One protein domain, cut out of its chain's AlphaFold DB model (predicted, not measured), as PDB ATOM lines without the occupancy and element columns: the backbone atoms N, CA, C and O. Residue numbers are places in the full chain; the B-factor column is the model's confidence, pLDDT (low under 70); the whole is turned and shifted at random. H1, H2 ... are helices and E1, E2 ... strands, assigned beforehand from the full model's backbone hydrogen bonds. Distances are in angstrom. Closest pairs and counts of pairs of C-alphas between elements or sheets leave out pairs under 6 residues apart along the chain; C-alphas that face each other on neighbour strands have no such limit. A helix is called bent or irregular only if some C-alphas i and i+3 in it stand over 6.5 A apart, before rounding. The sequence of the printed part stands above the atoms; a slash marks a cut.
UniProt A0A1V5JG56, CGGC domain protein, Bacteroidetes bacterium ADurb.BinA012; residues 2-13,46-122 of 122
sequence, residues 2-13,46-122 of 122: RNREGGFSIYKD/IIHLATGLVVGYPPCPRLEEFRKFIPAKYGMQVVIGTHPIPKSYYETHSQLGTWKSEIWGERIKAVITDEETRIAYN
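What this domain is: This is residues 2 to 13 and 46 to 122 of the 122 residues of the protein "CGGC domain protein" of Bacteroidetes bacterium ADurb.BinA012 (UniProt A0A1V5JG56). A short parallel pair of strands, E1 and E2, with the longest helix, H3, packed along it makes one end of the domain, and H4 and H6 stand at the other end. H2 and H5 lie in between, near the middle, while H1 sits by the strands on the side away from H3; contacts between helices are few. The printed part has 89 residues, with six named helices and two named strands in the order H1, E1, H2, H3, E2, H4, H5, H6; the class is mostly helix, and the sheet has the order E1, E2. The whole is compact, with a radius of gyration of the C-alphas of 13.1 A and spans of 37 by 32 by 19 A.

How they stand to each other: H1, residues 6 to 11, comes nearest to E2, residues 77 to 80, where the C-alphas of Gly 7 and Ile 80 are 6.6 A apart, their closest pair. E1, residues 46 to 49, is the parallel neighbour of E2, at 26 degrees; N 47 and O 77 at 2.9 A and N 49 and O 79 at 2.8 A are within hydrogen-bond range. E1, H2 of residues 52 to 55, H3 of residues 63 to 74 and E2 form a strand-helix-strand unit, two parallel neighbour strands with helices between them in the chain, with a right-handed crossover. The closest C-alphas of H3 and E2 are those of Arg 67 and Val 78, at 5.9 A. H2 is close to but not clearly touching H4, residues 87 to 96, with the C-alphas of Val 55 and Tyr 89 closest at 6.4 A. H5, residues 102 to 108, is apart from H4; its C-alpha 107 is 6.4 A from that of Ile 80 in E2, their closest pair. H6, residues 115 to 120, and H4 only just touch, with 3 pairs of C-alphas within 8 A, the closest those of Lys 87 and Arg 118 at 4.9 A; they run opposite ways at a steep tilt of 52 degrees. Every O i to N i+4 pair is within hydrogen-bond range in H4, H5 and H6, against 7 of 8 in H3 and 0 of 2 in H1, where 2 of 3 O i to N i+3 pairs are; H2 is too short for an O i to N i+4 pair.

Where its parts are: H1 begins at C-alpha 6, (65.002, 9.734, 323.072), and is only just irregular, C-alphas 7 and 10 being 6.9 A apart. H3 measures 16.7 A from C-alpha 63 to C-alpha 74, at (45.866, -5.797, 322.435), and H4 14.3 A. H6 ends at C-alpha 120, (69.462, 20.063, 327.296).

The domain as a whole: The two C-alphas farthest apart, those of Lys 73 and Glu 116, are 38.8 A from each other. Residues 14 to 45 are not printed, and C-alphas 13 and 46 are 16.1 A apart across this cut. Of the links that are printed whole, none is long. The mean pLDDT of the printed part is 96.5, and no printed residue is under 70.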
ATOM      1  N   ARG A   2      58.766  16.056 319.178       89.56
ATOM      2  CA  ARG A   2      59.019  17.046 318.105       89.56
ATOM      3  C   ARG A   2      60.442  16.970 317.538       89.56
ATOM      4  O   ARG A   2      60.589  16.767 316.347       89.56
ATOM      5  N   ASN A   3      61.451  16.984 318.407       92.31
ATOM      6  CA  ASN A   3      62.863  16.893 318.014       92.31
ATOM      7  C   ASN A   3      63.324  15.481 317.602       92.31
ATOM      8  O   ASN A   3      64.492  15.294 317.301       92.31
ATOM      9  N   ARG A   4      62.443  14.466 317.651       94.25
ATOM     10  CA  ARG A   4      62.803  13.050 317.416       94.25
ATOM     11  C   ARG A   4      63.982  12.557 318.275       94.25
ATOM     12  O   ARG A   4      64.800  11.757 317.846       94.25
ATOM     13  N   GLU A   5      64.037  13.001 319.526       95.44
ATOM     14  CA  GLU A   5      65.039  12.572 320.508       95.44
ATOM     15  C   GLU A   5      64.469  11.530 321.479       95.44
ATOM     16  O   GLU A   5      63.251  11.430 321.683       95.44
ATOM     17  N   GLY A   6      65.364  10.765 322.106       96.12
ATOM     18  CA  GLY A   6      65.002   9.734 323.072       96.12
ATOM     19  C   GLY A   6      64.236   8.581 322.421       96.12
ATOM     20  O   GLY A   6      64.542   8.157 321.305       96.12
ATOM     21  N   GLY A   7      63.183   8.109 323.091       96.31
ATOM     22  CA  GLY A   7      62.319   7.033 322.603       96.31
ATOM     23  C   GLY A   7      61.684   7.319 321.238       96.31
ATOM     24  O   GLY A   7      61.339   6.385 320.530       96.31
ATOM     25  N   PHE A   8      61.577   8.591 320.836       96.94
ATOM     26  CA  PHE A   8      61.027   8.989 319.534       96.94
ATOM     27  C   PHE A   8      62.058   9.028 318.395       96.94
ATOM     28  O   PHE A   8      61.698   9.351 317.266       96.94
ATOM     29  N   SER A   9      63.328   8.718 318.669       94.94
ATOM     30  CA  SER A   9      64.400   8.701 317.660       94.94
ATOM     31  C   SER A   9      64.280   7.581 316.632       94.94
ATOM     32  O   SER A   9      64.953   7.626 315.605       94.94
ATOM     33  N   ILE A  10      63.402   6.609 316.874       93.06
ATOM     34  CA  ILE A  10      63.095   5.534 315.928       93.06
ATOM     35  C   ILE A  10      62.195   5.996 314.768       93.06
ATOM     36  O   ILE A  10      62.122   5.296 313.772       93.06
ATOM     37  N   TYR A  11      61.581   7.183 314.865       94.44
ATOM     38  CA  TYR A  11      60.604   7.717 313.901       94.44
ATOM     39  C   TYR A  11      61.137   8.921 313.105       94.44
ATOM     40  O   TYR A  11      60.411   9.894 312.886       94.44
ATOM     41  N   LYS A  12      62.432   8.951 312.763       87.62
ATOM     42  CA  LYS A  12      63.064  10.144 312.154       87.62
ATOM     43  C   LYS A  12      62.367  10.614 310.880       87.62
ATOM     44  O   LYS A  12      62.186  11.817 310.713       87.62
ATOM     45  N   ASP A  13      61.932   9.666 310.062       89.38
ATOM     46  CA  ASP A  13      61.349   9.917 308.744       89.38
ATOM     47  C   ASP A  13      59.838   9.637 308.710       89.38
ATOM     48  O   ASP A  13      59.236   9.534 307.644       89.38
ATOM     49  N   ILE A  46      50.973   2.454 318.684       97.69
ATOM     50  CA  ILE A  46      52.159   2.223 319.511       97.69
ATOM     51  C   ILE A  46      51.954   2.838 320.896       97.69
ATOM     52  O   ILE A  46      51.514   3.978 321.031       97.69
ATOM     53  N   ILE A  47      52.316   2.092 321.940       98.12
ATOM     54  CA  ILE A  47      52.378   2.591 323.314       98.12
ATOM     55  C   ILE A  47      53.828   2.870 323.700       98.12
ATOM     56  O   ILE A  47      54.670   1.972 323.700       98.12
ATOM     57  N   HIS A  48      54.105   4.098 324.129       98.25
ATOM     58  CA  HIS A  48      55.348   4.419 324.823       98.25
ATOM     59  C   HIS A  48      55.184   4.269 326.336       98.25
ATOM     60  O   HIS A  48      54.323   4.897 326.954       98.25
ATOM     61  N   LEU A  49      56.061   3.483 326.956       98.25
ATOM     62  CA  LEU A  49      56.235   3.445 328.404       98.25
ATOM     63  C   LEU A  49      57.182   4.580 328.811       98.25
ATOM     64  O   LEU A  49      58.341   4.582 328.414       98.25
ATOM     65  N   ALA A  50      56.694   5.559 329.576       97.94
ATOM     66  CA  ALA A  50      57.412   6.809 329.845       97.94
ATOM     67  C   ALA A  50      58.839   6.616 330.401       97.94
ATOM     68  O   ALA A  50      59.096   5.699 331.181       97.94
ATOM     69  N   THR A  51      59.747   7.548 330.080       98.19
ATOM     70  CA  THR A  51      61.141   7.555 330.587       98.19
ATOM     71  C   THR A  51      61.188   7.536 332.119       98.19
ATOM     72  O   THR A  51      62.053   6.895 332.709       98.19
ATOM     73  N   GLY A  52      60.195   8.134 332.787       97.25
ATOM     74  CA  GLY A  52      60.029   8.057 334.242       97.25
ATOM     75  C   GLY A  52      59.988   6.630 334.807       97.25
ATOM     76  O   GLY A  52      60.403   6.415 335.940       97.25
ATOM     77  N   LEU A  53      59.565   5.625 334.030       97.81
ATOM     78  CA  LEU A  53      59.571   4.227 334.475       97.81
ATOM     79  C   LEU A  53      60.980   3.618 334.539       97.81
ATOM     80  O   LEU A  53      61.155   2.612 335.222       97.81
ATOM     81  N   VAL A  54      61.970   4.201 333.851       97.94
ATOM     82  CA  VAL A  54      63.365   3.722 333.867       97.94
ATOM     83  C   VAL A  54      64.292   4.559 334.751       97.94
ATOM     84  O   VAL A  54      65.327   4.043 335.169       97.94
ATOM     85  N   VAL A  55      63.915   5.812 335.046       97.56
ATOM     86  CA  VAL A  55      64.688   6.746 335.895       97.56
ATOM     87  C   VAL A  55      64.038   7.050 337.252       97.56
ATOM     88  O   VAL A  55      64.633   7.703 338.101       97.56
ATOM     89  N   GLY A  56      62.795   6.620 337.486       95.56
ATOM     90  CA  GLY A  56      62.250   6.589 338.842       95.56
ATOM     91  C   GLY A  56      63.127   5.695 339.720       95.56
ATOM     92  O   GLY A  56      63.720   4.744 339.212       95.56
ATOM     93  N   TYR A  57      63.234   5.986 341.019       92.75
ATOM     94  CA  TYR A  57      64.057   5.182 341.924       92.75
ATOM     95  C   TYR A  57      63.220   4.496 343.022       92.75
ATOM     96  O   TYR A  57      62.583   5.196 343.812       92.75
ATOM     97  N   PRO A  58      63.237   3.147 343.104       94.25
ATOM     98  CA  PRO A  58      63.829   2.232 342.120       94.25
ATOM     99  C   PRO A  58      63.065   2.277 340.778       94.25
ATOM    100  O   PRO A  58      61.877   2.620 340.774       94.25
ATOM    101  N   PRO A  59      63.700   1.907 339.643       97.31
ATOM    102  CA  PRO A  59      62.991   1.822 338.370       97.31
ATOM    103  C   PRO A  59      61.802   0.872 338.448       97.31
ATOM    104  O   PRO A  59      61.780  -0.053 339.264       97.31
ATOM    105  N   CYS A  60      60.812   1.076 337.579       97.69
ATOM    106  CA  CYS A  60      59.560   0.336 337.631       97.69
ATOM    107  C   CYS A  60      59.812  -1.183 337.555       97.69
ATOM    108  O   CYS A  60      60.266  -1.681 336.519       97.69
ATOM    109  N   PRO A  61      59.446  -1.959 338.594       96.25
ATOM    110  CA  PRO A  61      59.686  -3.401 338.605       96.25
ATOM    111  C   PRO A  61      58.754  -4.160 337.649       96.25
ATOM    112  O   PRO A  61      58.965  -5.339 337.385       96.25
ATOM    113  N   ARG A  62      57.708  -3.499 337.135       97.00
ATOM    114  CA  ARG A  62      56.697  -4.079 336.236       97.00
ATOM    115  C   ARG A  62      56.922  -3.745 334.763       97.00
ATOM    116  O   ARG A  62      56.122  -4.151 333.930       97.00
ATOM    117  N   LEU A  63      58.006  -3.039 334.433       97.19
ATOM    118  CA  LEU A  63      58.286  -2.567 333.075       97.19
ATOM    119  C   LEU A  63      58.226  -3.694 332.029       97.19
ATOM    120  O   LEU A  63      57.601  -3.538 330.983       97.19
ATOM    121  N   GLU A  64      58.841  -4.838 332.336       96.44
ATOM    122  CA  GLU A  64      58.855  -6.000 331.440       96.44
ATOM    123  C   GLU A  64      57.473  -6.627 331.274       96.44
ATOM    124  O   GLU A  64      57.076  -6.990 330.170       96.44
ATOM    125  N   GLU A  65      56.721  -6.721 332.368       97.56
ATOM    126  CA  GLU A  65      55.378  -7.289 332.346       97.56
ATOM    127  C   GLU A  65      54.444  -6.421 331.507       97.56
ATOM    128  O   GLU A  65      53.690  -6.949 330.696       97.56
ATOM    129  N   PHE A  66      54.556  -5.092 331.590       98.25
ATOM    130  CA  PHE A  66      53.799  -4.187 330.722       98.25
ATOM    131  C   PHE A  66      54.187  -4.353 329.248       98.25
ATOM    132  O   PHE A  66      53.308  -4.440 328.388       98.25
ATOM    133  N   ARG A  67      55.491  -4.464 328.954       97.38
ATOM    134  CA  ARG A  67      56.009  -4.687 327.593       97.38
ATOM    135  C   ARG A  67      55.532  -6.012 326.988       97.38
ATOM    136  O   ARG A  67      55.379  -6.081 325.775       97.38
ATOM    137  N   LYS A  68      55.273  -7.041 327.799       98.06
ATOM    138  CA  LYS A  68      54.730  -8.334 327.342       98.06
ATOM    139  C   LYS A  68      53.206  -8.344 327.259       98.06
ATOM    140  O   LYS A  68      52.641  -8.845 326.290       98.06
ATOM    141  N   PHE A  69      52.543  -7.791 328.268       98.50
ATOM    142  CA  PHE A  69      51.095  -7.842 328.413       98.50
ATOM    143  C   PHE A  69      50.367  -7.059 327.320       98.50
ATOM    144  O   PHE A  69      49.423  -7.575 326.724       98.50
ATOM    145  N   ILE A  70      50.803  -5.825 327.041       98.50
ATOM    146  CA  ILE A  70      50.100  -4.942 326.103       98.50
ATOM    147  C   ILE A  70      50.074  -5.541 324.681       98.50
ATOM    148  O   ILE A  70      48.979  -5.635 324.118       98.50
ATOM    149  N   PRO A  71      51.197  -6.028 324.105       98.31
ATOM    150  CA  PRO A  71      51.157  -6.715 322.817       98.31
ATOM    151  C   PRO A  71      50.332  -8.002 322.862       98.31
ATOM    152  O   PRO A  71      49.543  -8.240 321.955       98.31
ATOM    153  N   ALA A  72      50.456  -8.808 323.924       98.38
ATOM    154  CA  ALA A  72      49.737 -10.078 324.028       98.38
ATOM    155  C   ALA A  72      48.210  -9.901 324.066       98.38
ATOM    156  O   ALA A  72      47.487 -10.668 323.435       98.38
ATOM    157  N   LYS A  73      47.709  -8.893 324.793       98.31
ATOM    158  CA  LYS A  73      46.266  -8.666 324.965       98.31
ATOM    159  C   LYS A  73      45.658  -7.786 323.871       98.31
ATOM    160  O   LYS A  73      44.499  -7.986 323.517       98.31
ATOM    161  N   TYR A  74      46.409  -6.817 323.343       97.94
ATOM    162  CA  TYR A  74      45.866  -5.797 322.435       97.94
ATOM    163  C   TYR A  74      46.495  -5.787 321.044       97.94
ATOM    164  O   TYR A  74      45.988  -5.081 320.169       97.94
ATOM    165  N   GLY A  75      47.565  -6.549 320.810       97.25
ATOM    166  CA  GLY A  75      48.279  -6.569 319.531       97.25
ATOM    167  C   GLY A  75      48.942  -5.235 319.181       97.25
ATOM    168  O   GLY A  75      49.111  -4.945 318.004       97.25
ATOM    169  N   MET A  76      49.251  -4.401 320.178       97.75
ATOM    170  CA  MET A  76      49.900  -3.100 319.987       97.75
ATOM    171  C   MET A  76      51.407  -3.215 320.188       97.75
ATOM    172  O   MET A  76      51.869  -4.003 321.016       97.75
ATOM    173  N   GLN A  77      52.176  -2.389 319.481       96.94
ATOM    174  CA  GLN A  77      53.611  -2.282 319.726       96.94
ATOM    175  C   GLN A  77      53.879  -1.506 321.020       96.94
ATOM    176  O   GLN A  77      53.123  -0.606 321.391       96.94
ATOM    177  N   VAL A  78      54.970  -1.847 321.709       98.00
ATOM    178  CA  VAL A  78      55.399  -1.153 322.927       98.00
ATOM    179  C   VAL A  78      56.856  -0.739 322.821       98.00
ATOM    180  O   VAL A  78      57.731  -1.573 322.584       98.00
ATOM    181  N   VAL A  79      57.116   0.537 323.082       97.62
ATOM    182  CA  VAL A  79      58.453   1.131 323.121       97.62
ATOM    183  C   VAL A  79      58.738   1.628 324.533       97.62
ATOM    184  O   VAL A  79      57.867   2.180 325.204       97.62
ATOM    185  N   ILE A  80      59.962   1.414 325.015       97.94
ATOM    186  CA  ILE A  80      60.400   1.943 326.308       97.94
ATOM    187  C   ILE A  80      61.025   3.315 326.084       97.94
ATOM    188  O   ILE A  80      61.919   3.481 325.257       97.94
ATOM    189  N   GLY A  81      60.582   4.282 326.877       97.69
ATOM    190  CA  GLY A  81      61.104   5.633 326.891       97.69
ATOM    191  C   GLY A  81      60.313   6.611 326.029       97.69
ATOM    192  O   GLY A  81      59.566   6.247 325.128       97.69
ATOM    193  N   THR A  82      60.497   7.890 326.332       97.62
ATOM    194  CA  THR A  82      59.857   9.033 325.668       97.62
ATOM    195  C   THR A  82      60.914  10.083 325.343       97.62
ATOM    196  O   THR A  82      61.495  10.043 324.268       97.62
ATOM    197  N   HIS A  83      61.223  10.994 326.265       97.12
ATOM    198  CA  HIS A  83      62.350  11.920 326.140       97.12
ATOM    199  C   HIS A  83      63.684  11.267 326.575       97.12
ATOM    200  O   HIS A  83      63.648  10.243 327.272       97.12
ATOM    201  N   PRO A  84      64.847  11.836 326.195       98.12
ATOM    202  CA  PRO A  84      66.161  11.430 326.706       98.12
ATOM    203  C   PRO A  84      66.251  11.441 328.235       98.12
ATOM    204  O   PRO A  84      65.571  12.226 328.893       98.12
ATOM    205  N   ILE A  85      67.103  10.592 328.811       98.31
ATOM    206  CA  ILE A  85      67.401  10.601 330.249       98.31
ATOM    207  C   ILE A  85      68.142  11.907 330.594       98.31
ATOM    208  O   ILE A  85      69.229  12.120 330.061       98.31
ATOM    209  N   PRO A  86      67.618  12.755 331.497       98.06
ATOM    210  CA  PRO A  86      68.297  13.984 331.910       98.06
ATOM    211  C   PRO A  86      69.658  13.730 332.573       98.06
ATOM    212  O   PRO A  86      69.857  12.683 333.201       98.06
ATOM    213  N   LYS A  87      70.583  14.699 332.504       98.19
ATOM    214  CA  LYS A  87      71.937  14.571 333.081       98.19
ATOM    215  C   LYS A  87      71.930  14.187 334.567       98.19
ATOM    216  O   LYS A  87      72.594  13.220 334.934       98.19
ATOM    217  N   SER A  88      71.138  14.864 335.396       97.94
ATOM    218  CA  SER A  88      71.041  14.604 336.844       97.94
ATOM    219  C   SER A  88      70.619  13.165 337.178       97.94
ATOM    220  O   SER A  88      71.207  12.514 338.050       97.94
ATOM    221  N   TYR A  89      69.642  12.623 336.444       98.00
ATOM    222  CA  TYR A  89      69.217  11.229 336.579       98.00
ATOM    223  C   TYR A  89      70.301  10.266 336.094       98.00
ATOM    224  O   TYR A  89      70.588   9.278 336.771       98.00
ATOM    225  N   TYR A  90      70.925  10.551 334.947       97.81
ATOM    226  CA  TYR A  90      72.002   9.724 334.408       97.81
ATOM    227  C   TYR A  90      73.161   9.578 335.399       97.81
ATOM    228  O   TYR A  90      73.608   8.460 335.649       97.81
ATOM    229  N   GLU A  91      73.615  10.680 335.996       98.12
ATOM    230  CA  GLU A  91      74.712  10.684 336.969       98.12
ATOM    231  C   GLU A  91      74.360   9.869 338.219       98.12
ATOM    232  O   GLU A  91      75.119   8.982 338.614       98.12
ATOM    233  N   THR A  92      73.174  10.098 338.788       98.00
ATOM    234  CA  THR A  92      72.700   9.386 339.984       98.00
ATOM    235  C   THR A  92      72.611   7.876 339.739       98.00
ATOM    236  O   THR A  92      73.167   7.075 340.493       98.00
ATOM    237  N   HIS A  93      71.965   7.454 338.651       98.06
ATOM    238  CA  HIS A  93      71.819   6.032 338.329       98.06
ATOM    239  C   HIS A  93      73.136   5.364 337.928       98.06
ATOM    240  O   HIS A  93      73.327   4.179 338.224       98.06
ATOM    241  N   SER A  94      74.051   6.108 337.297       96.69
ATOM    242  CA  SER A  94      75.410   5.646 336.995       96.69
ATOM    243  C   SER A  94      76.182   5.333 338.276       96.69
ATOM    244  O   SER A  94      76.756   4.248 338.391       96.69
ATOM    245  N   GLN A  95      76.129   6.226 339.272       97.88
ATOM    246  CA  GLN A  95      76.758   6.017 340.583       97.88
ATOM    247  C   GLN A  95      76.162   4.813 341.324       97.88
ATOM    248  O   GLN A  95      76.894   3.987 341.867       97.88
ATOM    249  N   LEU A  96      74.835   4.667 341.288       97.38
ATOM    250  CA  LEU A  96      74.127   3.542 341.908       97.38
ATOM    251  C   LEU A  96      74.282   2.226 341.130       97.38
ATOM    252  O   LEU A  96      73.877   1.168 341.608       97.38
ATOM    253  N   GLY A  97      74.836   2.266 339.915       96.69
ATOM    254  CA  GLY A  97      74.955   1.101 339.046       96.69
ATOM    255  C   GLY A  97      73.611   0.507 338.620       96.69
ATOM    256  O   GLY A  97      73.543  -0.693 338.354       96.69
ATOM    257  N   THR A  98      72.554   1.324 338.552       96.38
ATOM    258  CA  THR A  98      71.179   0.861 338.289       96.38
ATOM    259  C   THR A  98      71.059   0.104 336.965       96.38
ATOM    260  O   THR A  98      70.351  -0.897 336.888       96.38
ATOM    261  N   TRP A  99      71.776   0.553 335.932       96.12
ATOM    262  CA  TRP A  99      71.671   0.020 334.571       96.12
ATOM    263  C   TRP A  99      72.851  -0.867 334.150       96.12
ATOM    264  O   TRP A  99      73.101  -1.032 332.963       96.12
ATOM    265  N   LYS A 100      73.600  -1.439 335.105       95.00
ATOM    266  CA  LYS A 100      74.815  -2.228 334.811       95.00
ATOM    267  C   LYS A 100      74.562  -3.542 334.063       95.00
ATOM    268  O   LYS A 100      75.502  -4.088 333.495       95.00
ATOM    269  N   SER A 101      73.345  -4.085 334.096       95.31
ATOM    270  CA  SER A 101      73.035  -5.331 333.390       95.31
ATOM    271  C   SER A 101      72.735  -5.084 331.912       95.31
ATOM    272  O   SER A 101      72.164  -4.060 331.543       95.31
ATOM    273  N   GLU A 102      73.047  -6.067 331.068       95.06
ATOM    274  CA  GLU A 102      72.755  -6.038 329.627       95.06
ATOM    275  C   GLU A 102      71.268  -5.777 329.341       95.06
ATOM    276  O   GLU A 102      70.921  -4.944 328.507       95.06
ATOM    277  N   ILE A 103      70.381  -6.402 330.126       94.69
ATOM    278  CA  ILE A 103      68.928  -6.196 330.045       94.69
ATOM    279  C   ILE A 103      68.570  -4.715 330.225       94.69
ATOM    280  O   ILE A 103      67.691  -4.202 329.533       94.69
ATOM    281  N   TRP A 104      69.220  -4.016 331.158       95.88
ATOM    282  CA  TRP A 104      68.986  -2.587 331.342       95.88
ATOM    283  C   TRP A 104      69.562  -1.755 330.206       95.88
ATOM    284  O   TRP A 104      68.881  -0.828 329.774       95.88
ATOM    285  N   GLY A 105      70.742  -2.113 329.694       95.12
ATOM    286  CA  GLY A 105      71.324  -1.496 328.501       95.12
ATOM    287  C   GLY A 105      70.347  -1.494 327.323       95.12
ATOM    288  O   GLY A 105      70.066  -0.439 326.761       95.12
ATOM    289  N   GLU A 106      69.733  -2.642 327.029       94.50
ATOM    290  CA  GLU A 106      68.726  -2.750 325.966       94.50
ATOM    291  C   GLU A 106      67.448  -1.953 326.273       94.50
ATOM    292  O   GLU A 106      66.901  -1.287 325.393       94.50
ATOM    293  N   ARG A 107      66.980  -1.948 327.529       95.81
ATOM    294  CA  ARG A 107      65.770  -1.204 327.933       95.81
ATOM    295  C   ARG A 107      65.902   0.304 327.779       95.81
ATOM    296  O   ARG A 107      64.912   0.958 327.462       95.81
ATOM    297  N   ILE A 108      67.085   0.861 328.037       96.69
ATOM    298  CA  ILE A 108      67.307   2.314 327.999       96.69
ATOM    299  C   ILE A 108      67.950   2.792 326.700       96.69
ATOM    300  O   ILE A 108      68.125   3.995 326.538       96.69
ATOM    301  N   LYS A 109      68.284   1.886 325.775       95.31
ATOM    302  CA  LYS A 109      69.042   2.173 324.549       95.31
ATOM    303  C   LYS A 109      68.523   3.376 323.762       95.31
ATOM    304  O   LYS A 109      69.314   4.162 323.261       95.31
ATOM    305  N   ALA A 110      67.203   3.536 323.679       93.75
ATOM    306  CA  ALA A 110      66.592   4.647 322.952       93.75
ATOM    307  C   ALA A 110      66.648   5.985 323.713       93.75
ATOM    308  O   ALA A 110      66.556   7.036 323.098       93.75
ATOM    309  N   VAL A 111      66.785   5.977 325.043       97.25
ATOM    310  CA  VAL A 111      66.734   7.188 325.886       97.25
ATOM    311  C   VAL A 111      68.074   7.580 326.505       97.25
ATOM    312  O   VAL A 111      68.192   8.687 327.025       97.25
ATOM    313  N   ILE A 112      69.095   6.725 326.435       96.00
ATOM    314  CA  ILE A 112      70.474   7.074 326.785       96.00
ATOM    315  C   ILE A 112      71.163   7.732 325.575       96.00
ATOM    316  O   ILE A 112      71.627   7.067 324.658       96.00
ATOM    317  N   THR A 113      71.182   9.062 325.547       96.44
ATOM    318  CA  THR A 113      71.699   9.856 324.412       96.44
ATOM    319  C   THR A 113      73.143  10.315 324.632       96.44
ATOM    320  O   THR A 113      73.793   9.882 325.576       96.44
ATOM    321  N   ASP A 114      73.689  11.179 323.779       96.69
ATOM    322  CA  ASP A 114      74.954  11.880 324.030       96.69
ATOM    323  C   ASP A 114      74.840  12.896 325.190       96.69
ATOM    324  O   ASP A 114      73.751  13.160 325.708       96.69
ATOM    325  N   GLU A 115      75.978  13.431 325.647       96.94
ATOM    326  CA  GLU A 115      76.020  14.345 326.795       96.94
ATOM    327  C   GLU A 115      75.338  15.689 326.534       96.94
ATOM    328  O   GLU A 115      74.638  16.173 327.423       96.94
ATOM    329  N   GLU A 116      75.504  16.263 325.344       97.81
ATOM    330  CA  GLU A 116      74.900  17.548 324.984       97.81
ATOM    331  C   GLU A 116      73.374  17.454 325.076       97.81
ATOM    332  O   GLU A 116      72.739  18.238 325.787       97.81
ATOM    333  N   THR A 117      72.800  16.404 324.484       97.06
ATOM    334  CA  THR A 117      71.369  16.114 324.583       97.06
ATOM    335  C   THR A 117      70.947  15.906 326.041       97.06
ATOM    336  O   THR A 117      69.957  16.479 326.487       97.06
ATOM    337  N   ARG A 118      71.695  15.140 326.851       97.38
ATOM    338  CA  ARG A 118      71.339  14.944 328.273       97.38
ATOM    339  C   ARG A 118      71.325  16.248 329.076       97.38
ATOM    340  O   ARG A 118      70.511  16.374 329.992       97.38
ATOM    341  N   ILE A 119      72.221  17.189 328.768       97.81
ATOM    342  CA  ILE A 119      72.278  18.512 329.411       97.81
ATOM    343  C   ILE A 119      71.047  19.341 329.040       97.81
ATOM    344  O   ILE A 119      70.456  19.960 329.921       97.81
ATOM    345  N   ALA A 120      70.629  19.316 327.772       97.38
ATOM    346  CA  ALA A 120      69.462  20.063 327.296       97.38
ATOM    347  C   ALA A 120      68.136  19.619 327.945       97.38
ATOM    348  O   ALA A 120      67.173  20.384 327.969       97.38
ATOM    349  N   TYR A 121      68.090  18.393 328.476       95.00
ATOM    350  CA  TYR A 121      66.923  17.799 329.134       95.00
ATOM    351  C   TYR A 121      66.991  17.805 330.668       95.00
ATOM    352  O   TYR A 121      66.140  17.175 331.299       95.00
ATOM    353  N   ASN A 122      68.004  18.453 331.256       92.00
ATOM    354  CA  ASN A 122      68.217  18.497 332.703       92.00
ATOM    355  C   ASN A 122      67.207  19.348 333.474       92.00
ATOM    356  O   ASN A 122      66.830  20.430 332.975       92.00
TER     357      ASN A 122